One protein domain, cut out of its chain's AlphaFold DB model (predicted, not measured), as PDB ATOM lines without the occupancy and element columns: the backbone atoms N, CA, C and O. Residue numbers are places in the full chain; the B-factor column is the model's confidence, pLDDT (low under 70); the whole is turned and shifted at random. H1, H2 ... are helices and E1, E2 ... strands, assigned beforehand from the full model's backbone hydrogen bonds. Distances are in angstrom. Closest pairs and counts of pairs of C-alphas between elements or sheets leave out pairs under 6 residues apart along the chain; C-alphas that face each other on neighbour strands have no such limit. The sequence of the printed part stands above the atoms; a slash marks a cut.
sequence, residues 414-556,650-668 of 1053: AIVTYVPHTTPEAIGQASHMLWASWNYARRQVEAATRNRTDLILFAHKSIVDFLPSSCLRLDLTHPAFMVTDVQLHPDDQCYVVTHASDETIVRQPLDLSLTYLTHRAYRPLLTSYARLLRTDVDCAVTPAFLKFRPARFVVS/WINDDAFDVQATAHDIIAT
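What this domain is: This is residues 414 to 556 and 650 to 668 of the 1053 residues of the protein "Aste57867_9286 protein" of Aphanomyces stellatus (UniProt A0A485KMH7). A strongly twisted sheet of five parallel strands has one long helix, H1, over one face, running along its strands, in two layers. E6 lies beside H1, while E7 and residues 650 to 668 lie beyond the E5 edge, and the short helices H2, H3 and H4 only graze the sheet. The 162 printed residues have four named helices and seven named strands, in the order E1 H1 E2 E3 H2 E4 H3 H4 E5 E6 E7; the sheet's order is E3 E4 E2 E1 E5. The class is mixed, helices and strands, with 68 residues in named elements, under half. The whole is compact, with a radius of gyration of the C-alphas of 15.8 A, and spans 44 by 35 by 30 A.

How they stand to each other: Start at E2, residues 453 to 460, an inner strand. Beside it is E1, residues 414 to 419, with N 415 and O 454 2.8 A apart, within hydrogen-bond range; next comes edge strand E5, residues 531 to 534, with N 416 and O 533 at 2.8 A. On the other side of E2 is E4, residues 494 to 499, with N 497 and O 457 at 2.8 A, then edge strand E3, residues 472 to 474, with N 474 and O 496 at 2.8 A. H1, residues 424 to 444, is on the sheet at a height of 10.0 A, over E2 and only just over E1, with 3 C-alphas; its line and E2's stand at 12 degrees on the local plane. E1, H1, E2 and E3, H2, E4 are strand-helix-strand units, parallel neighbours joined through a helix, and E4, H3 H4, E5 is a split one with E2 and E1 between; their crossovers are right-handed. H2, residues 483 to 487, and H4, residues 523 to 526, only just touch, with 3 pairs of C-alphas within 8 A, the closest Val 483 and Leu 525 at 5.5 A. H3 is residues 515 to 518; its closest C-alphas with H4, Leu 517 and Arg 523, are 7.5 A apart, close but not clearly touching. For E6, residues 539 to 541, look at Ala 540, whose C-alpha is 4.9 A from that of Leu 434 in H1. E6 and E7, residues 553 to 556, pair with no named strand, but residues 554 to 555 pair in parallel with 650 to 651. Every O i to N i+4 pair is within hydrogen-bond range in H2, and 13 of 17 are in H1; H3 and H4 are too short for one.

Where its parts are: Find C-alpha 414 at (14.959, 38.318, -15.848), where E1 begins its 15.6 A. H1 runs 29.7 A to C-alpha 444 at (18.775, 53.650, -24.534); E2 runs 23.0 A and E4 16.1 A. E7 ends at C-alpha 556, (18.835, 29.929, -30.323).

The domain as a whole: The C-alphas farthest apart, of Pro 479 and His 663, are 48.9 A apart. Residues 557 to 649 are not printed, and C-alphas 556 and 650 are 8.5 A apart across this cut. The links E2 to E3, E4 to H3 and E6 to E7 are long. Mean pLDDT of the printed part is 76.8; look for values under 70 at residues 420 to 428, 461 to 466, 476 to 490, 499 to 516 and 521.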
ATOM      1  N   ALA A 414      13.609  38.409 -16.404       93.75
ATOM      2  CA  ALA A 414      14.959  38.318 -15.848       93.75
ATOM      3  C   ALA A 414      15.922  37.662 -16.840       93.75
ATOM      4  O   ALA A 414      15.656  36.582 -17.365       93.75
ATOM      5  N   ILE A 415      17.064  38.299 -17.063       95.75
ATOM      6  CA  ILE A 415      18.229  37.716 -17.721       95.75
ATOM      7  C   ILE A 415      19.017  36.980 -16.644       95.75
ATOM      8  O   ILE A 415      19.420  37.587 -15.657       95.75
ATOM      9  N   VAL A 416      19.209  35.675 -16.799       93.31
ATOM     10  CA  VAL A 416      19.817  34.816 -15.783       93.31
ATOM     11  C   VAL A 416      21.052  34.127 -16.341       93.31
ATOM     12  O   VAL A 416      20.995  33.495 -17.396       93.31
ATOM     13  N   THR A 417      22.155  34.198 -15.601       89.69
ATOM     14  CA  THR A 417      23.391  33.485 -15.939       89.69
ATOM     15  C   THR A 417      24.134  33.041 -14.682       89.69
ATOM     16  O   THR A 417      23.889  33.559 -13.588       89.69
ATOM     17  N   TYR A 418      25.045  32.086 -14.833       85.38
ATOM     18  CA  TYR A 418      25.988  31.697 -13.791       85.38
ATOM     19  C   TYR A 418      27.371  32.214 -14.128       85.38
ATOM     20  O   TYR A 418      27.822  32.066 -15.258       85.38
ATOM     21  N   VAL A 419      28.039  32.773 -13.124       80.75
ATOM     22  CA  VAL A 419      29.437  33.172 -13.194       80.75
ATOM     23  C   VAL A 419      30.263  32.081 -12.506       80.75
ATOM     24  O   VAL A 419      30.218  31.969 -11.275       80.75
ATOM     25  N   PRO A 420      30.998  31.247 -13.262       67.25
ATOM     26  CA  PRO A 420      31.916  30.285 -12.683       67.25
ATOM     27  C   PRO A 420      33.024  30.990 -11.904       67.25
ATOM     28  O   PRO A 420      33.609  31.975 -12.342       67.25
ATOM     29  N   HIS A 421      33.314  30.462 -10.719       62.31
ATOM     30  CA  HIS A 421      34.324  31.016  -9.816       62.31
ATOM     31  C   HIS A 421      35.728  30.454 -10.048       62.31
ATOM     32  O   HIS A 421      36.701  30.957  -9.491       62.31
ATOM     33  N   THR A 422      35.820  29.394 -10.849       50.94
ATOM     34  CA  THR A 422      37.056  28.715 -11.239       50.94
ATOM     35  C   THR A 422      37.702  29.336 -12.476       50.94
ATOM     36  O   THR A 422      38.875  29.073 -12.723       50.94
ATOM     37  N   THR A 423      36.974  30.174 -13.222       53.62
ATOM     38  CA  THR A 423      37.459  30.865 -14.424       53.62
ATOM     39  C   THR A 423      37.426  32.381 -14.207       53.62
ATOM     40  O   THR A 423      36.378  33.013 -14.358       53.62
ATOM     41  N   PRO A 424      38.562  33.009 -13.840       56.84
ATOM     42  CA  PRO A 424      38.655  34.462 -13.678       56.84
ATOM     43  C   PRO A 424      38.146  35.246 -14.897       56.84
ATOM     44  O   PRO A 424      37.612  36.344 -14.762       56.84
ATOM     45  N   GLU A 425      38.249  34.661 -16.091       62.06
ATOM     46  CA  GLU A 425      37.736  35.227 -17.336       62.06
ATOM     47  C   GLU A 425      36.225  35.458 -17.312       62.06
ATOM     48  O   GLU A 425      35.750  36.480 -17.810       62.06
ATOM     49  N   ALA A 426      35.470  34.540 -16.709       64.06
ATOM     50  CA  ALA A 426      34.019  34.619 -16.671       64.06
ATOM     51  C   ALA A 426      33.519  35.779 -15.796       64.06
ATOM     52  O   ALA A 426      32.466  36.354 -16.065       64.06
ATOM     53  N   ILE A 427      34.302  36.167 -14.785       68.62
ATOM     54  CA  ILE A 427      34.045  37.338 -13.935       68.62
ATOM     55  C   ILE A 427      34.165  38.625 -14.765       68.62
ATOM     56  O   ILE A 427      33.293  39.498 -14.710       68.62
ATOM     57  N   GLY A 428      35.225  38.714 -15.577       68.06
ATOM     58  CA  GLY A 428      35.436  39.819 -16.506       68.06
ATOM     59  C   GLY A 428      34.329  39.892 -17.557       68.06
ATOM     60  O   GLY A 428      33.736  40.948 -17.751       68.06
ATOM     61  N   GLN A 429      33.976  38.772 -18.186       76.25
ATOM     62  CA  GLN A 429      32.907  38.714 -19.192       76.25
ATOM     63  C   GLN A 429      31.542  39.122 -18.618       76.25
ATOM     64  O   GLN A 429      30.843  39.935 -19.226       76.25
ATOM     65  N   ALA A 430      31.207  38.666 -17.405       80.69
ATOM     66  CA  ALA A 430      29.976  39.063 -16.727       80.69
ATOM     67  C   ALA A 430      29.864  40.590 -16.561       80.69
ATOM     68  O   ALA A 430      28.774  41.143 -16.714       80.69
ATOM     69  N   SER A 431      30.984  41.271 -16.297       78.12
ATOM     70  CA  SER A 431      31.040  42.725 -16.093       78.12
ATOM     71  C   SER A 431      31.136  43.511 -17.406       78.12
ATOM     72  O   SER A 431      30.400  44.477 -17.608       78.12
ATOM     73  N   HIS A 432      32.025  43.090 -18.307       75.56
ATOM     74  CA  HIS A 432      32.399  43.832 -19.512       75.56
ATOM     75  C   HIS A 432      31.504  43.559 -20.723       75.56
ATOM     76  O   HIS A 432      31.415  44.404 -21.609       75.56
ATOM     77  N   MET A 433      30.832  42.405 -20.771       83.56
ATOM     78  CA  MET A 433      29.932  42.039 -21.870       83.56
ATOM     79  C   MET A 433      28.478  42.109 -21.419       83.56
ATOM     80  O   MET A 433      27.739  43.025 -21.797       83.56
ATOM     81  N   LEU A 434      28.056  41.165 -20.574       90.19
ATOM     82  CA  LEU A 434      26.640  40.981 -20.279       90.19
ATOM     83  C   LEU A 434      26.072  42.138 -19.448       90.19
ATOM     84  O   LEU A 434      25.058  42.725 -19.828       90.19
ATOM     85  N   TRP A 435      26.738  42.521 -18.352       92.38
ATOM     86  CA  TRP A 435      26.308  43.665 -17.546       92.38
ATOM     87  C   TRP A 435      26.403  44.980 -18.318       92.38
ATOM     88  O   TRP A 435      25.445  45.750 -18.301       92.38
ATOM     89  N   ALA A 436      27.515  45.235 -19.020       88.81
ATOM     90  CA  ALA A 436      27.714  46.478 -19.770       88.81
ATOM     91  C   ALA A 436      26.637  46.662 -20.850       88.81
ATOM     92  O   ALA A 436      25.997  47.713 -20.916       88.81
ATOM     93  N   SER A 437      26.366  45.611 -21.628       92.81
ATOM     94  CA  SER A 437      25.348  45.632 -22.681       92.81
ATOM     95  C   SER A 437      23.924  45.774 -22.135       92.81
ATOM     96  O   SER A 437      23.157  46.591 -22.645       92.81
ATOM     97  N   TRP A 438      23.574  45.081 -21.044       94.62
ATOM     98  CA  TRP A 438      22.291  45.268 -20.355       94.62
ATOM     99  C   TRP A 438      22.134  46.695 -19.814       94.62
ATOM    100  O   TRP A 438      21.108  47.350 -20.027       94.62
ATOM    101  N   ASN A 439      23.172  47.205 -19.149       92.12
ATOM    102  CA  ASN A 439      23.182  48.522 -18.529       92.12
ATOM    103  C   ASN A 439      23.110  49.649 -19.574       92.12
ATOM    104  O   ASN A 439      22.449  50.662 -19.344       92.12
ATOM    105  N   TYR A 440      23.742  49.466 -20.733       89.44
ATOM    106  CA  TYR A 440      23.593  50.360 -21.875       89.44
ATOM    107  C   TYR A 440      22.180  50.278 -22.459       89.44
ATOM    108  O   TYR A 440      21.495  51.296 -22.573       89.44
ATOM    109  N   ALA A 441      21.697  49.072 -22.766       90.38
ATOM    110  CA  ALA A 441      20.396  48.856 -23.389       90.38
ATOM    111  C   ALA A 441      19.243  49.477 -22.585       90.38
ATOM    112  O   ALA A 441      18.387  50.156 -23.160       90.38
ATOM    113  N   ARG A 442      19.255  49.340 -21.251       89.88
ATOM    114  CA  ARG A 442      18.233  49.939 -20.374       89.88
ATOM    115  C   ARG A 442      18.245  51.469 -20.361       89.88
ATOM    116  O   ARG A 442      17.191  52.059 -20.131       89.88
ATOM    117  N   ARG A 443      19.393  52.110 -20.624       89.00
ATOM    118  CA  ARG A 443      19.507  53.575 -20.765       89.00
ATOM    119  C   ARG A 443      19.010  54.070 -22.121       89.00
ATOM    120  O   ARG A 443      18.481  55.172 -22.198       89.00
ATOM    121  N   GLN A 444      19.178  53.269 -23.174       87.75
ATOM    122  CA  GLN A 444      18.775  53.650 -24.534       87.75
ATOM    123  C   GLN A 444      17.270  53.529 -24.783       87.75
ATOM    124  O   GLN A 444      16.746  54.118 -25.728       87.75
ATOM    125  N   VAL A 445      16.562  52.749 -23.965       86.19
ATOM    126  CA  VAL A 445      15.124  52.546 -24.117       86.19
ATOM    127  C   VAL A 445      14.371  53.219 -22.979       86.19
ATOM    128  O   VAL A 445      14.524  52.845 -21.818       86.19
ATOM    129  N   GLU A 446      13.503  54.165 -23.332       81.50
ATOM    130  CA  GLU A 446      12.628  54.860 -22.389       81.50
ATOM    131  C   GLU A 446      11.793  53.865 -21.573       81.50
ATOM    132  O   GLU A 446      11.091  53.026 -22.148       81.50
ATOM    133  N   ALA A 447      11.852  53.984 -20.243       75.81
ATOM    134  CA  ALA A 447      11.199  53.074 -19.300       75.81
ATOM    135  C   ALA A 447       9.686  52.938 -19.548       75.81
ATOM    136  O   ALA A 447       9.151  51.844 -19.450       75.81
ATOM    137  N   ALA A 448       9.007  54.004 -19.990       75.44
ATOM    138  CA  ALA A 448       7.579  53.970 -20.325       75.44
ATOM    139  C   ALA A 448       7.229  53.077 -21.538       75.44
ATOM    140  O   ALA A 448       6.057  52.799 -21.781       75.44
ATOM    141  N   THR A 449       8.224  52.652 -22.326       76.25
ATOM    142  CA  THR A 449       8.034  51.888 -23.576       76.25
ATOM    143  C   THR A 449       8.464  50.425 -23.479       76.25
ATOM    144  O   THR A 449       8.489  49.724 -24.494       76.25
ATOM    145  N   ARG A 450       8.837  49.961 -22.283       77.44
ATOM    146  CA  ARG A 450       9.342  48.608 -22.034       77.44
ATOM    147  C   ARG A 450       8.945  48.128 -20.645       77.44
ATOM    148  O   ARG A 450       8.736  48.936 -19.752       77.44
ATOM    149  N   ASN A 451       8.927  46.814 -20.458       78.38
ATOM    150  CA  ASN A 451       8.731  46.243 -19.130       78.38
ATOM    151  C   ASN A 451      10.076  46.053 -18.437       78.38
ATOM    152  O   ASN A 451      11.124  45.945 -19.093       78.38
ATOM    153  N   ARG A 452      10.018  45.947 -17.113       86.81
ATOM    154  CA  ARG A 452      11.183  45.692 -16.276       86.81
ATOM    155  C   ARG A 452      11.909  44.421 -16.729       86.81
ATOM    156  O   ARG A 452      11.303  43.361 -16.908       86.81
ATOM    157  N   THR A 453      13.207  44.568 -16.956       92.19
ATOM    158  CA  THR A 453      14.117  43.528 -17.435       92.19
ATOM    159  C   THR A 453      15.341  43.504 -16.531       92.19
ATOM    160  O   THR A 453      16.292  44.250 -16.751       92.19
ATOM    161  N   ASP A 454      15.326  42.649 -15.517       94.19
ATOM    162  CA  ASP A 454      16.412  42.559 -14.543       94.19
ATOM    163  C   ASP A 454      17.555  41.668 -15.031       94.19
ATOM    164  O   ASP A 454      17.354  40.773 -15.851       94.19
ATOM    165  N   LEU A 455      18.748  41.876 -14.479       95.06
ATOM    166  CA  LEU A 455      19.903  40.997 -14.655       95.06
ATOM    167  C   LEU A 455      20.176  40.248 -13.347       95.06
ATOM    168  O   LEU A 455      20.335  40.870 -12.304       95.06
ATOM    169  N   ILE A 456      20.255  38.920 -13.386       93.31
ATOM    170  CA  ILE A 456      20.526  38.071 -12.221       93.31
ATOM    171  C   ILE A 456      21.767  37.221 -12.492       93.31
ATOM    172  O   ILE A 456      21.753  36.308 -13.320       93.31
ATOM    173  N   LEU A 457      22.828  37.506 -11.743       90.38
ATOM    174  CA  LEU A 457      24.093  36.784 -11.778       90.38
ATOM    175  C   LEU A 457      24.144  35.804 -10.603       90.38
ATOM    176  O   LEU A 457      24.179  36.214  -9.444       90.38
ATOM    177  N   PHE A 458      24.157  34.506 -10.882       86.81
ATOM    178  CA  PHE A 458      24.413  33.490  -9.864       86.81
ATOM    179  C   PHE A 458      25.919  33.292  -9.735       86.81
ATOM    180  O   PHE A 458      26.575  32.953 -10.714       86.81
ATOM    181  N   ALA A 459      26.474  33.494  -8.543       79.12
ATOM    182  CA  ALA A 459      27.919  33.459  -8.340       79.12
ATOM    183  C   ALA A 459      28.286  32.792  -7.015       79.12
ATOM    184  O   ALA A 459      27.556  32.887  -6.026       79.12
ATOM    185  N   HIS A 460      29.431  32.111  -6.979       71.94
ATOM    186  CA  HIS A 460      29.966  31.587  -5.723       71.94
ATOM    187  C   HIS A 460      30.445  32.737  -4.831       71.94
ATOM    188  O   HIS A 460      30.992  33.719  -5.334       71.94
ATOM    189  N   LYS A 461      30.311  32.595  -3.504       65.50
ATOM    190  CA  LYS A 461      30.701  33.629  -2.524       65.50
ATOM    191  C   LYS A 461      32.120  34.178  -2.717       65.50
ATOM    192  O   LYS A 461      32.353  35.339  -2.424       65.50
ATOM    193  N   SER A 462      33.048  33.366  -3.233       60.50
ATOM    194  CA  SER A 462      34.448  33.760  -3.443       60.50
ATOM    195  C   SER A 462      34.651  34.790  -4.550       60.50
ATOM    196  O   SER A 462      35.744  35.336  -4.639       60.50
ATOM    197  N   ILE A 463      33.653  35.009  -5.413       65.00
ATOM    198  CA  ILE A 463      33.766  35.932  -6.548       65.00
ATOM    199  C   ILE A 463      32.711  37.034  -6.570       65.00
ATOM    200  O   ILE A 463      32.709  37.858  -7.481       65.00
ATOM    201  N   VAL A 464      31.809  37.048  -5.584       68.50
ATOM    202  CA  VAL A 464      30.723  38.029  -5.502       68.50
ATOM    203  C   VAL A 464      31.323  39.433  -5.556       68.50
ATOM    204  O   VAL A 464      30.949  40.198  -6.437       68.50
ATOM    205  N   ASP A 465      32.332  39.747  -4.752       68.00
ATOM    206  CA  ASP A 465      32.888  41.107  -4.680       68.00
ATOM    207  C   ASP A 465      33.555  41.599  -5.980       68.00
ATOM    208  O   ASP A 465      33.622  42.804  -6.208       68.00
ATOM    209  N   PHE A 466      33.938  40.697  -6.891       66.25
ATOM    210  CA  PHE A 466      34.483  41.054  -8.211       66.25
ATOM    211  C   PHE A 466      33.412  41.298  -9.286       66.25
ATOM    212  O   PHE A 466      33.741  41.695 -10.401       66.25
ATOM    213  N   LEU A 467      32.134  41.057  -8.986       76.44
ATOM    214  CA  LEU A 467      31.017  41.384  -9.877       76.44
ATOM    215  C   LEU A 467      30.550  42.830  -9.682       76.44
ATOM    216  O   LEU A 467      30.759  43.364  -8.590       76.44
ATOM    217  N   PRO A 468      29.877  43.441 -10.681       76.19
ATOM    218  CA  PRO A 468      29.609  44.875 -10.700       76.19
ATOM    219  C   PRO A 468      28.967  45.381  -9.405       76.19
ATOM    220  O   PRO A 468      27.904  44.910  -9.002       76.19
ATOM    221  N   SER A 469      29.593  46.374  -8.773       71.44
ATOM    222  CA  SER A 469      29.217  46.959  -7.475       71.44
ATOM    223  C   SER A 469      27.799  47.533  -7.470       71.44
ATOM    224  O   SER A 469      27.108  47.510  -6.453       71.44
ATOM    225  N   SER A 470      27.333  47.980  -8.639       77.62
ATOM    226  CA  SER A 470      25.953  48.417  -8.882       77.62
ATOM    227  C   SER A 470      24.894  47.312  -8.734       77.62
ATOM    228  O   SER A 470      23.709  47.622  -8.630       77.62
ATOM    229  N   CYS A 471      25.287  46.036  -8.751       81.12
ATOM    230  CA  CYS A 471      24.374  44.914  -8.598       81.12
ATOM    231  C   CYS A 471      24.099  44.630  -7.115       81.12
ATOM    232  O   CYS A 471      25.007  44.410  -6.311       81.12
ATOM    233  N   LEU A 472      22.820  44.562  -6.756       82.75
ATOM    234  CA  LEU A 472      22.355  44.283  -5.403       82.75
ATOM    235  C   LEU A 472      22.658  42.832  -5.017       82.75
ATOM    236  O   LEU A 472      22.289  41.888  -5.714       82.75
ATOM    237  N   ARG A 473      23.313  42.632  -3.874       82.62
ATOM    238  CA  ARG A 473      23.648  41.291  -3.381       82.62
ATOM    239  C   ARG A 473      22.431  40.659  -2.717       82.62
ATOM    240  O   ARG A 473      21.885  41.216  -1.767       82.62
ATOM    241  N   LEU A 474      22.026  39.492  -3.205       77.44
ATOM    242  CA  LEU A 474      20.934  38.701  -2.656       77.44
ATOM    243  C   LEU A 474      21.482  37.433  -2.001       77.44
ATOM    244  O   LEU A 474      22.111  36.589  -2.647       77.44
ATOM    245  N   ASP A 475      21.182  37.277  -0.716       70.12
ATOM    246  CA  ASP A 475      21.318  36.010  -0.010       70.12
ATOM    247  C   ASP A 475      19.930  35.386   0.156       70.12
ATOM    248  O   ASP A 475      19.159  35.742   1.045       70.12
ATOM    249  N   LEU A 476      19.615  34.440  -0.729       66.94
ATOM    250  CA  LEU A 476      18.326  33.746  -0.741       66.94
ATOM    251  C   LEU A 476      18.186  32.736   0.408       66.94
ATOM    252  O   LEU A 476      17.097  32.206   0.622       66.94
ATOM    253  N   THR A 477      19.273  32.442   1.127       56.59
ATOM    254  CA  THR A 477      19.253  31.582   2.319       56.59
ATOM    255  C   THR A 477      18.990  32.375   3.596       56.59
ATOM    256  O   THR A 477      18.625  31.790   4.619       56.59
ATOM    257  N   HIS A 478      19.107  33.704   3.535       51.25
ATOM    258  CA  HIS A 478      18.864  34.567   4.674       51.25
ATOM    259  C   HIS A 478      17.368  34.549   5.057       51.25
ATOM    260  O   HIS A 478      16.520  34.870   4.223       51.25
ATOM    261  N   PRO A 479      16.999  34.277   6.326       44.69
ATOM    262  CA  PRO A 479      15.594  34.180   6.755       44.69
ATOM    263  C   PRO A 479      14.757  35.450   6.538       44.69
ATOM    264  O   PRO A 479      13.531  35.402   6.562       44.69
ATOM    265  N   ALA A 480      15.418  36.599   6.363       43.78
ATOM    266  CA  ALA A 480      14.777  37.887   6.093       43.78
ATOM    267  C   ALA A 480      14.663  38.244   4.598       43.78
ATOM    268  O   ALA A 480      14.177  39.338   4.294       43.78
ATOM    269  N   PHE A 481      15.143  37.393   3.683       52.69
ATOM    270  CA  PHE A 481      14.951  37.584   2.247       52.69
ATOM    271  C   PHE A 481      13.499  37.277   1.878       52.69
ATOM    272  O   PHE A 481      12.988  36.196   2.175       52.69
ATOM    273  N   MET A 482      12.838  38.220   1.211       56.22
ATOM    274  CA  MET A 482      11.518  38.006   0.630       56.22
ATOM    275  C   MET A 482      11.584  38.301  -0.865       56.22
ATOM    276  O   MET A 482      12.165  39.293  -1.289       56.22
ATOM    277  N   VAL A 483      10.935  37.470  -1.684       62.94
ATOM    278  CA  VAL A 483      10.850  37.681  -3.144       62.94
ATOM    279  C   VAL A 483      10.204  39.031  -3.487       62.94
ATOM    280  O   VAL A 483      10.533  39.644  -4.500       62.94
ATOM    281  N   THR A 484       9.344  39.540  -2.605       58.62
ATOM    282  CA  THR A 484       8.750  40.878  -2.705       58.62
ATOM    283  C   THR A 484       9.792  41.993  -2.731       58.62
ATOM    284  O   THR A 484       9.562  42.998  -3.394       58.62
ATOM    285  N   ASP A 485      10.946  41.807  -2.078       59.75
ATOM    286  CA  ASP A 485      12.043  42.784  -2.060       59.75
ATOM    287  C   ASP A 485      12.568  43.017  -3.481       59.75
ATOM    288  O   ASP A 485      12.938  44.128  -3.838       59.75
ATOM    289  N   VAL A 486      12.529  41.976  -4.317       68.75
ATOM    290  CA  VAL A 486      12.839  42.062  -5.742       68.75
ATOM    291  C   VAL A 486      11.648  42.633  -6.505       68.75
ATOM    292  O   VAL A 486      11.807  43.597  -7.245       68.75
ATOM    293  N   GLN A 487      10.433  42.120  -6.305       62.28
ATOM    294  CA  GLN A 487       9.250  42.518  -7.089       62.28
ATOM    295  C   GLN A 487       8.837  43.992  -6.931       62.28
ATOM    296  O   GLN A 487       8.237  44.545  -7.849       62.28
ATOM    297  N   LEU A 488       9.150  44.635  -5.803       58.75
ATOM    298  CA  LEU A 488       8.730  46.010  -5.502       58.75
ATOM    299  C   LEU A 488       9.579  47.100  -6.174       58.75
ATOM    300  O   LEU A 488       9.201  48.269  -6.114       58.75
ATOM    301  N   HIS A 489      10.699  46.755  -6.816       62.97
ATOM    302  CA  HIS A 489      11.480  47.740  -7.565       62.97
ATOM    303  C   HIS A 489      10.748  48.178  -8.851       62.97
ATOM    304  O   HIS A 489      10.372  47.316  -9.652       62.97
ATOM    305  N   PRO A 490      10.548  49.495  -9.063       63.62
ATOM    306  CA  PRO A 490       9.849  50.009 -10.243       63.62
ATOM    307  C   PRO A 490      10.708  49.980 -11.519       63.62
ATOM    308  O   PRO A 490      10.157  49.927 -12.612       63.62
ATOM    309  N   ASP A 491      12.037  49.969 -11.376       77.25
ATOM    310  CA  ASP A 491      13.009  50.028 -12.475       77.25
ATOM    311  C   ASP A 491      13.838  48.742 -12.570       77.25
ATOM    312  O   ASP A 491      13.917  47.982 -11.602       77.25
ATOM    313  N   ASP A 492      14.526  48.538 -13.699       86.62
ATOM    314  CA  ASP A 492      15.427  47.392 -13.877       86.62
ATOM    315  C   ASP A 492      16.549  47.393 -12.849       86.62
ATOM    316  O   ASP A 492      17.253  48.392 -12.662       86.62
ATOM    317  N   GLN A 493      16.758  46.234 -12.245       89.88
ATOM    318  CA  GLN A 493      17.797  46.001 -11.262       89.88
ATOM    319  C   GLN A 493      18.779  44.943 -11.748       89.88
ATOM    320  O   GLN A 493      18.440  44.034 -12.507       89.88
ATOM    321  N   CYS A 494      20.012  45.050 -11.260       91.44
ATOM    322  CA  CYS A 494      20.966  43.959 -11.319       91.44
ATOM    323  C   CYS A 494      21.061  43.311  -9.938       91.44
ATOM    324  O   CYS A 494      21.185  44.014  -8.936       91.44
ATOM    325  N   TYR A 495      21.043  41.984  -9.886       90.50
ATOM    326  CA  TYR A 495      21.160  41.193  -8.672       90.50
ATOM    327  C   TYR A 495      22.309  40.199  -8.781       90.50
ATOM    328  O   TYR A 495      22.454  39.522  -9.798       90.50
ATOM    329  N   VAL A 496      23.083  40.047  -7.708       88.69
ATOM    330  CA  VAL A 496      24.031  38.939  -7.555       88.69
ATOM    331  C   VAL A 496      23.521  37.999  -6.481       88.69
ATOM    332  O   VAL A 496      23.466  38.364  -5.309       88.69
ATOM    333  N   VAL A 497      23.152  36.789  -6.880       85.50
ATOM    334  CA  VAL A 497      22.686  35.739  -5.981       85.50
ATOM    335  C   VAL A 497      23.869  34.881  -5.561       85.50
ATOM    336  O   VAL A 497      24.508  34.237  -6.396       85.50
ATOM    337  N   THR A 498      24.129  34.830  -4.256       75.38
ATOM    338  CA  THR A 498      25.220  34.012  -3.713       75.38
ATOM    339  C   THR A 498      24.825  32.531  -3.705       75.38
ATOM    340  O   THR A 498      23.808  32.144  -3.122       75.38
ATOM    341  N   HIS A 499      25.627  31.681  -4.350       65.94
ATOM    342  CA  HIS A 499      25.485  30.225  -4.326       65.94
ATOM    343  C   HIS A 499      26.370  29.621  -3.228       65.94
ATOM    344  O   HIS A 499      27.577  29.860  -3.203       65.94
ATOM    345  N   ALA A 500      25.761  28.876  -2.297       46.72
ATOM    346  CA  ALA A 500      26.374  28.520  -1.013       46.72
ATOM    347  C   ALA A 500      27.038  27.129  -0.943       46.72
ATOM    348  O   ALA A 500      27.626  26.819   0.092       46.72
ATOM    349  N   SER A 501      26.978  26.280  -1.977       47.75
ATOM    350  CA  SER A 501      27.497  24.906  -1.857       47.75
ATOM    351  C   SER A 501      28.177  24.359  -3.113       47.75
ATOM    352  O   SER A 501      27.511  24.107  -4.115       47.75
ATOM    353  N   ASP A 502      29.464  24.022  -2.987       41.91
ATOM    354  CA  ASP A 502      30.152  23.042  -3.845       41.91
ATOM    355  C   ASP A 502      29.650  21.601  -3.600       41.91
ATOM    356  O   ASP A 502      29.781  20.726  -4.456       41.91
ATOM    357  N   GLU A 503      29.025  21.322  -2.448       36.53
ATOM    358  CA  GLU A 503      28.746  19.947  -1.999       36.53
ATOM    359  C   GLU A 503      27.729  19.169  -2.855       36.53
ATOM    360  O   GLU A 503      27.753  17.936  -2.866       36.53
ATOM    361  N   THR A 504      26.853  19.843  -3.608       36.69
ATOM    362  CA  THR A 504      25.875  19.176  -4.491       36.69
ATOM    363  C   THR A 504      26.270  19.149  -5.965       36.69
ATOM    364  O   THR A 504      25.733  18.323  -6.702       36.69
ATOM    365  N   ILE A 505      27.212  19.989  -6.404       39.47
ATOM    366  CA  ILE A 505      27.614  20.076  -7.820       39.47
ATOM    367  C   ILE A 505      28.669  19.009  -8.160       39.47
ATOM    368  O   ILE A 505      28.648  18.447  -9.251       39.47
ATOM    369  N   VAL A 506      29.483  18.589  -7.183       34.12
ATOM    370  CA  VAL A 506      30.535  17.558  -7.343       34.12
ATOM    371  C   VAL A 506      29.992  16.157  -7.706       34.12
ATOM    372  O   VAL A 506      30.756  15.252  -8.033       34.12
ATOM    373  N   ARG A 507      28.667  15.939  -7.693       34.62
ATOM    374  CA  ARG A 507      28.055  14.644  -8.051       34.62
ATOM    375  C   ARG A 507      27.446  14.560  -9.449       34.62
ATOM    376  O   ARG A 507      26.974  13.475  -9.791       34.62
ATOM    377  N   GLN A 508      27.455  15.622 -10.256       40.25
ATOM    378  CA  GLN A 508      26.998  15.531 -11.646       40.25
ATOM    379  C   GLN A 508      28.139  15.826 -12.625       40.25
ATOM    380  O   GLN A 508      28.889  16.770 -12.405       40.25
ATOM    381  N   PRO A 509      28.321  15.023 -13.691       34.94
ATOM    382  CA  PRO A 509      29.544  15.029 -14.496       34.94
ATOM    383  C   PRO A 509      29.541  16.131 -15.569       34.94
ATOM    384  O   PRO A 509      30.024  15.930 -16.679       34.94
ATOM    385  N   LEU A 510      28.951  17.281 -15.261       45.66
ATOM    386  CA  LEU A 510      28.610  18.311 -16.225       45.66
ATOM    387  C   LEU A 510      28.945  19.695 -15.683       45.66
ATOM    388  O   LEU A 510      28.398  20.115 -14.664       45.66
ATOM    389  N   ASP A 511      29.778  20.410 -16.434       46.75
ATOM    390  CA  ASP A 511      29.951  21.860 -16.363       46.75
ATOM    391  C   ASP A 511      28.682  22.550 -16.889       46.75
ATOM    392  O   ASP A 511      28.633  23.129 -17.972       46.75
ATOM    393  N   LEU A 512      27.567  22.349 -16.186       49.75
ATOM    394  CA  LEU A 512      26.299  22.961 -16.535       49.75
ATOM    395  C   LEU A 512      26.115  24.187 -15.655       49.75
ATOM    396  O   LEU A 512      25.633  24.092 -14.518       49.75
ATOM    397  N   SER A 513      26.339  25.346 -16.268       56.91
ATOM    398  CA  SER A 513      25.694  26.638 -15.998       56.91
ATOM    399  C   SER A 513      24.152  26.559 -16.105       56.91
ATOM    400  O   SER A 513      23.489  27.439 -16.636       56.91
ATOM    401  N   LEU A 514      23.549  25.471 -15.628       64.56
ATOM    402  CA  LEU A 514      22.116  25.238 -15.464       64.56
ATOM    403  C   LEU A 514      21.805  24.638 -14.088       64.56
ATOM    404  O   LEU A 514      20.668  24.708 -13.633       64.56
ATOM    405  N   THR A 515      22.797  24.059 -13.401       62.25
ATOM    406  CA  THR A 515      22.620  23.450 -12.074       62.25
ATOM    407  C   THR A 515      22.079  24.455 -11.058       62.25
ATOM    408  O   THR A 515      21.213  24.105 -10.255       62.25
ATOM    409  N   TYR A 516      22.469  25.729 -11.159       68.81
ATOM    410  CA  TYR A 516      21.901  26.797 -10.335       68.81
ATOM    411  C   TYR A 516      20.378  26.921 -10.510       68.81
ATOM    412  O   TYR A 516      19.668  27.041  -9.517       68.81
ATOM    413  N   LEU A 517      19.836  26.784 -11.726       73.62
ATOM    414  CA  LEU A 517      18.389  26.864 -11.982       73.62
ATOM    415  C   LEU A 517      17.601  25.695 -11.365       73.62
ATOM    416  O   LEU A 517      16.395  25.815 -11.155       73.62
ATOM    417  N   THR A 518      18.260  24.579 -11.030       70.69
ATOM    418  CA  THR A 518      17.617  23.444 -10.335       70.69
ATOM    419  C   THR A 518      17.491  23.643  -8.827       70.69
ATOM    420  O   THR A 518      16.754  22.908  -8.158       70.69
ATOM    421  N   HIS A 519      18.202  24.621  -8.258       72.56
ATOM    422  CA  HIS A 519      18.265  24.784  -6.816       72.56
ATOM    423  C   HIS A 519      16.921  25.274  -6.259       72.56
ATOM    424  O   HIS A 519      16.416  26.344  -6.606       72.56
ATOM    425  N   ARG A 520      16.334  24.498  -5.337       70.44
ATOM    426  CA  ARG A 520      14.976  24.749  -4.816       70.44
ATOM    427  C   ARG A 520      14.804  26.130  -4.187       70.44
ATOM    428  O   ARG A 520      13.719  26.693  -4.295       70.44
ATOM    429  N   ALA A 521      15.849  26.679  -3.566       69.25
ATOM    430  CA  ALA A 521      15.783  28.005  -2.948       69.25
ATOM    431  C   ALA A 521      15.612  29.142  -3.973       69.25
ATOM    432  O   ALA A 521      15.203  30.235  -3.600       69.25
ATOM    433  N   TYR A 522      15.917  28.907  -5.256       82.56
ATOM    434  CA  TYR A 522      15.910  29.957  -6.283       82.56
ATOM    435  C   TYR A 522      14.598  30.003  -7.047       82.56
ATOM    436  O   TYR A 522      14.229  31.048  -7.577       82.56
ATOM    437  N   ARG A 523      13.857  28.888  -7.049       81.56
ATOM    438  CA  ARG A 523      12.565  28.783  -7.725       81.56
ATOM    439  C   ARG A 523      11.609  29.918  -7.334       81.56
ATOM    440  O   ARG A 523      11.112  30.533  -8.265       81.56
ATOM    441  N   PRO A 524      11.404  30.279  -6.048       78.75
ATOM    442  CA  PRO A 524      10.503  31.378  -5.690       78.75
ATOM    443  C   PRO A 524      10.881  32.724  -6.322       78.75
ATOM    444  O   PRO A 524      10.002  33.440  -6.791       78.75
ATOM    445  N   LEU A 525      12.180  33.051  -6.367       84.75
ATOM    446  CA  LEU A 525      12.685  34.260  -7.021       84.75
ATOM    447  C   LEU A 525      12.462  34.197  -8.535       84.75
ATOM    448  O   LEU A 525      11.953  35.140  -9.127       84.75
ATOM    449  N   LEU A 526      12.829  33.090  -9.173       87.75
ATOM    450  CA  LEU A 526      12.786  32.972 -10.629       87.75
ATOM    451  C   LEU A 526      11.352  32.884 -11.171       87.75
ATOM    452  O   LEU A 526      11.058  33.490 -12.194       87.75
ATOM    453  N   THR A 527      10.431  32.232 -10.453       84.88
ATOM    454  CA  THR A 527       8.993  32.221 -10.793       84.88
ATOM    455  C   THR A 527       8.283  33.538 -10.477       84.88
ATOM    456  O   THR A 527       7.089  33.662 -10.733       84.88
ATOM    457  N   SER A 528       8.978  34.508  -9.875       82.88
ATOM    458  CA  SER A 528       8.435  35.853  -9.660       82.88
ATOM    459  C   SER A 528       8.419  36.695 -10.940       82.88
ATOM    460  O   SER A 528       7.662  37.663 -11.021       82.88
ATOM    461  N   TYR A 529       9.217  36.296 -11.935       89.00
ATOM    462  CA  TYR A 529       9.244  36.856 -13.280       89.00
ATOM    463  C   TYR A 529       8.309  36.069 -14.194       89.00
ATOM    464  O   TYR A 529       8.170  34.854 -14.058       89.00
ATOM    465  N   ALA A 530       7.700  36.752 -15.162       88.06
ATOM    466  CA  ALA A 530       6.889  36.090 -16.178       88.06
ATOM    467  C   ALA A 530       7.774  35.300 -17.151       88.06
ATOM    468  O   ALA A 530       7.417  34.202 -17.583       88.06
ATOM    469  N   ARG A 531       8.951  35.844 -17.483       92.06
ATOM    470  CA  ARG A 531       9.880  35.244 -18.442       92.06
ATOM    471  C   ARG A 531      11.318  35.281 -17.968       92.06
ATOM    472  O   ARG A 531      11.736  36.231 -17.310       92.06
ATOM    473  N   LEU A 532      12.088  34.287 -18.393       94.00
ATOM    474  CA  LEU A 532      13.534  34.254 -18.198       94.00
ATOM    475  C   LEU A 532      14.237  34.235 -19.554       94.00
ATOM    476  O   LEU A 532      13.799  33.524 -20.457       94.00
ATOM    477  N   LEU A 533      15.324  34.996 -19.678       94.94
ATOM    478  CA  LEU A 533      16.366  34.783 -20.680       94.94
ATOM    479  C   LEU A 533      17.512  34.043 -19.995       94.94
ATOM    480  O   LEU A 533      18.236  34.646 -19.207       94.94
ATOM    481  N   ARG A 534      17.686  32.754 -20.280       92.31
ATOM    482  CA  ARG A 534      18.890  32.017 -19.882       92.31
ATOM    483  C   ARG A 534      19.965  32.261 -20.931       92.31
ATOM    484  O   ARG A 534      19.728  31.969 -22.102       92.31
ATOM    485  N   THR A 535      21.122  32.753 -20.502       90.81
ATOM    486  CA  THR A 535      22.291  32.985 -21.360       90.81
ATOM    487  C   THR A 535      23.599  32.767 -20.589       90.81
ATOM    488  O   THR A 535      23.583  32.539 -19.376       90.81
ATOM    489  N   ASP A 536      24.724  32.822 -21.289       85.19
ATOM    490  CA  ASP A 536      26.079  32.714 -20.763       85.19
ATOM    491  C   ASP A 536      26.717  34.109 -20.574       85.19
ATOM    492  O   ASP A 536      26.200  35.133 -21.029       85.19
ATOM    493  N   VAL A 537      27.812  34.169 -19.813       82.19
ATOM    494  CA  VAL A 537      28.462  35.438 -19.432       82.19
ATOM    495  C   VAL A 537      29.206  36.111 -20.587       82.19
ATOM    496  O   VAL A 537      29.430  37.319 -20.532       82.19
ATOM    497  N   ASP A 538      29.574  35.361 -21.630       80.50
ATOM    498  CA  ASP A 538      30.255  35.840 -22.838       80.50
ATOM    499  C   ASP A 538      29.284  36.271 -23.949       80.50
ATOM    500  O   ASP A 538      29.620  36.286 -25.132       80.50
ATOM    501  N   CYS A 539      28.086  36.699 -23.560       89.31
ATOM    502  CA  CYS A 539      27.059  37.201 -24.459       89.31
ATOM    503  C   CYS A 539      26.744  38.680 -24.206       89.31
ATOM    504  O   CYS A 539      27.016  39.231 -23.136       89.31
ATOM    505  N   ALA A 540      26.117  39.324 -25.190       91.88
ATOM    506  CA  ALA A 540      25.616  40.688 -25.075       91.88
ATOM    507  C   ALA A 540      24.130  40.774 -25.449       91.88
ATOM    508  O   ALA A 540      23.649  40.090 -26.354       91.88
ATOM    509  N   VAL A 541      23.399  41.659 -24.770       94.75
ATOM    510  CA  VAL A 541      22.000  41.982 -25.089       94.75
ATOM    511  C   VAL A 541      21.885  43.362 -25.725       94.75
ATOM    512  O   VAL A 541      22.695  44.256 -25.473       94.75
ATOM    513  N   THR A 542      20.870  43.554 -26.562       94.38
ATOM    514  CA  THR A 542      20.668  44.808 -27.302       94.38
ATOM    515  C   THR A 542      19.490  45.626 -26.756       94.38
ATOM    516  O   THR A 542      18.597  45.082 -26.099       94.38
ATOM    517  N   PRO A 543      19.389  46.926 -27.098       93.12
ATOM    518  CA  PRO A 543      18.183  47.719 -26.842       93.12
ATOM    519  C   PRO A 543      16.895  47.099 -27.412       93.12
ATOM    520  O   PRO A 543      15.821  47.272 -26.835       93.12
ATOM    521  N   ALA A 544      16.975  46.361 -28.527       91.75
ATOM    522  CA  ALA A 544      15.808  45.728 -29.137       91.75
ATOM    523  C   ALA A 544      15.216  44.624 -28.241       91.75
ATOM    524  O   ALA A 544      13.992  44.478 -28.181       91.75
ATOM    525  N   PHE A 545      16.053  43.894 -27.489       93.75
ATOM    526  CA  PHE A 545      15.595  42.830 -26.587       93.75
ATOM    527  C   PHE A 545      14.663  43.349 -25.487       93.75
ATOM    528  O   PHE A 545      13.673  42.702 -25.141       93.75
ATOM    529  N   LEU A 546      14.894  44.563 -24.982       90.81
ATOM    530  CA  LEU A 546      14.086  45.120 -23.892       90.81
ATOM    531  C   LEU A 546      12.613  45.315 -24.287       90.81
ATOM    532  O   LEU A 546      11.746  45.285 -23.417       90.81
ATOM    533  N   LYS A 547      12.317  45.435 -25.588       87.50
ATOM    534  CA  LYS A 547      10.951  45.516 -26.142       87.50
ATOM    535  C   LYS A 547      10.428  44.181 -26.681       87.50
ATOM    536  O   LYS A 547       9.267  44.083 -27.072       87.50
ATOM    537  N   PHE A 548      11.271  43.155 -26.742       89.69
ATOM    538  CA  PHE A 548      10.957  41.891 -27.391       89.69
ATOM    539  C   PHE A 548      10.092  40.995 -26.500       89.69
ATOM    540  O   PHE A 548      10.543  40.542 -25.449       89.69
ATOM    541  N   ARG A 549       8.845  40.727 -26.910       88.06
ATOM    542  CA  ARG A 549       7.879  39.897 -26.164       88.06
ATOM    543  C   ARG A 549       7.165  38.905 -27.096       88.06
ATOM    544  O   ARG A 549       6.066  39.175 -27.579       88.06
ATOM    545  N   PRO A 550       7.787  37.756 -27.405       87.38
ATOM    546  CA  PRO A 550       7.208  36.758 -28.296       87.38
ATOM    547  C   PRO A 550       6.059  36.013 -27.606       87.38
ATOM    548  O   PRO A 550       6.103  35.753 -26.411       87.38
ATOM    549  N   ALA A 551       5.036  35.579 -28.338       85.69
ATOM    550  CA  ALA A 551       4.041  34.648 -27.780       85.69
ATOM    551  C   ALA A 551       4.583  33.207 -27.643       85.69
ATOM    552  O   ALA A 551       3.977  32.374 -26.978       85.69
ATOM    553  N   ARG A 552       5.709  32.915 -28.305       90.56
ATOM    554  CA  ARG A 552       6.350  31.597 -28.391       90.56
ATOM    555  C   ARG A 552       7.560  31.500 -27.466       90.56
ATOM    556  O   ARG A 552       8.181  32.516 -27.162       90.56
ATOM    557  N   PHE A 553       7.893  30.277 -27.064       92.94
ATOM    558  CA  PHE A 553       9.163  29.944 -26.425       92.94
ATOM    559  C   PHE A 553      10.274  30.006 -27.473       92.94
ATOM    560  O   PHE A 553      10.172  29.353 -28.511       92.94
ATOM    561  N   VAL A 554      11.298  30.817 -27.232       94.75
ATOM    562  CA  VAL A 554      12.377  31.075 -28.186       94.75
ATOM    563  C   VAL A 554      13.637  30.351 -27.745       94.75
ATOM    564  O   VAL A 554      14.019  30.421 -26.579       94.75
ATOM    565  N   VAL A 555      14.291  29.681 -28.683       92.94
ATOM    566  CA  VAL A 555      15.621  29.098 -28.490       92.94
ATOM    567  C   VAL A 555      16.541  29.579 -29.601       92.94
ATOM    568  O   VAL A 555      16.090  29.803 -30.728       92.94
ATOM    569  N   SER A 556      17.823  29.730 -29.293       91.19
ATOM    570  CA  SER A 556      18.835  29.929 -30.323       91.19
ATOM    571  C   SER A 556      19.110  28.637 -31.092       91.19
ATOM    572  O   SER A 556      18.561  27.568 -30.787       91.19
ATOM    573  N   TRP A 650       9.912  28.577 -31.185       92.25
ATOM    574  CA  TRP A 650      10.545  29.355 -32.238       92.25
ATOM    575  C   TRP A 650      12.066  29.243 -32.113       92.25
ATOM    576  O   TRP A 650      12.663  29.808 -31.202       92.25
ATOM    577  N   ILE A 651      12.689  28.507 -33.034       89.25
ATOM    578  CA  ILE A 651      14.144  28.537 -33.217       89.25
ATOM    579  C   ILE A 651      14.452  29.811 -34.007       89.25
ATOM    580  O   ILE A 651      13.982  29.943 -35.138       89.25
ATOM    581  N   ASN A 652      15.137  30.771 -33.388       86.81
ATOM    582  CA  ASN A 652      15.415  32.083 -33.973       86.81
ATOM    583  C   ASN A 652      16.923  32.252 -34.178       86.81
ATOM    584  O   ASN A 652      17.618  32.695 -33.271       86.81
ATOM    585  N   ASP A 653      17.414  31.879 -35.353       81.81
ATOM    586  CA  ASP A 653      18.819  32.012 -35.750       81.81
ATOM    587  C   ASP A 653      19.181  33.408 -36.276       81.81
ATOM    588  O   ASP A 653      20.353  33.769 -36.278       81.81
ATOM    589  N   ASP A 654      18.192  34.223 -36.654       84.50
ATOM    590  CA  ASP A 654      18.430  35.558 -37.219       84.50
ATOM    591  C   ASP A 654      18.645  36.650 -36.151       84.50
ATOM    592  O   ASP A 654      19.190  37.713 -36.445       84.50
ATOM    593  N   ALA A 655      18.173  36.441 -34.916       88.56
ATOM    594  CA  ALA A 655      18.195  37.482 -33.879       88.56
ATOM    595  C   ALA A 655      18.631  37.011 -32.481       88.56
ATOM    596  O   ALA A 655      18.721  37.845 -31.573       88.56
ATOM    597  N   PHE A 656      18.889  35.714 -32.290       91.62
ATOM    598  CA  PHE A 656      19.480  35.159 -31.071       91.62
ATOM    599  C   PHE A 656      20.779  34.422 -31.393       91.62
ATOM    600  O   PHE A 656      20.832  33.678 -32.364       91.62
ATOM    601  N   ASP A 657      21.792  34.613 -30.545       88.12
ATOM    602  CA  ASP A 657      23.164  34.112 -30.747       88.12
ATOM    603  C   ASP A 657      23.763  34.594 -32.081       88.12
ATOM    604  O   ASP A 657      24.512  33.894 -32.756       88.12
ATOM    605  N   VAL A 658      23.435  35.832 -32.471       88.50
ATOM    606  CA  VAL A 658      24.074  36.479 -33.623       88.50
ATOM    607  C   VAL A 658      25.549  36.678 -33.293       88.50
ATOM    608  O   VAL A 658      25.878  37.162 -32.213       88.50
ATOM    609  N   GLN A 659      26.450  36.317 -34.201       86.00
ATOM    610  CA  GLN A 659      27.885  36.404 -33.935       86.00
ATOM    611  C   GLN A 659      28.334  37.859 -33.745       86.00
ATOM    612  O   GLN A 659      27.949  38.746 -34.508       86.00
ATOM    613  N   ALA A 660      29.220  38.108 -32.778       85.19
ATOM    614  CA  ALA A 660      29.783  39.438 -32.525       85.19
ATOM    615  C   ALA A 660      30.563  40.040 -33.712       85.19
ATOM    616  O   ALA A 660      30.859  41.229 -33.708       85.19
ATOM    617  N   THR A 661      30.885  39.263 -34.748       80.00
ATOM    618  CA  THR A 661      31.521  39.739 -35.988       80.00
ATOM    619  C   THR A 661      30.516  40.252 -37.029       80.00
ATOM    620  O   THR A 661      30.920  40.810 -38.051       80.00
ATOM    621  N   ALA A 662      29.214  40.087 -36.785       82.62
ATOM    622  CA  ALA A 662      28.169  40.347 -37.762       82.62
ATOM    623  C   ALA A 662      28.000  41.839 -38.110       82.62
ATOM    624  O   ALA A 662      28.247  42.745 -37.307       82.62
ATOM    625  N   HIS A 663      27.528  42.083 -39.335       84.50
ATOM    626  CA  HIS A 663      27.204  43.415 -39.863       84.50
ATOM    627  C   HIS A 663      25.724  43.788 -39.695       84.50
ATOM    628  O   HIS A 663      25.283  44.829 -40.189       84.50
ATOM    629  N   ASP A 664      24.961  42.938 -39.017       89.00
ATOM    630  CA  ASP A 664      23.547  43.121 -38.747       89.00
ATOM    631  C   ASP A 664      23.268  44.387 -37.939       89.00
ATOM    632  O   ASP A 664      24.114  44.922 -37.212       89.00
ATOM    633  N   ILE A 665      22.043  44.882 -38.086       89.69
ATOM    634  CA  ILE A 665      21.605  46.113 -37.442       89.69
ATOM    635  C   ILE A 665      21.120  45.777 -36.030       89.69
ATOM    636  O   ILE A 665      20.250  44.933 -35.841       89.69
ATOM    637  N   ILE A 666      21.610  46.502 -35.024       91.44
ATOM    638  CA  ILE A 666      21.264  46.295 -33.606       91.44
ATOM    639  C   ILE A 666      19.750  46.342 -33.337       91.44
ATOM    640  O   ILE A 666      19.256  45.691 -32.423       91.44
ATOM    641  N   ALA A 667      18.991  47.077 -34.152       86.88
ATOM    642  CA  ALA A 667      17.535  47.157 -34.048       86.88
ATOM    643  C   ALA A 667      16.797  45.844 -34.389       86.88
ATOM    644  O   ALA A 667      15.630  45.714 -34.024       86.88
ATOM    645  N   THR A 668      17.436  44.897 -35.088       88.25
ATOM    646  CA  THR A 668      16.845  43.599 -35.473       88.25
ATOM    647  C   THR A 668      17.408  42.416 -34.690       88.25
ATOM    648  O   THR A 668      16.852  41.327 -34.770       88.25
TER     649      THR A 668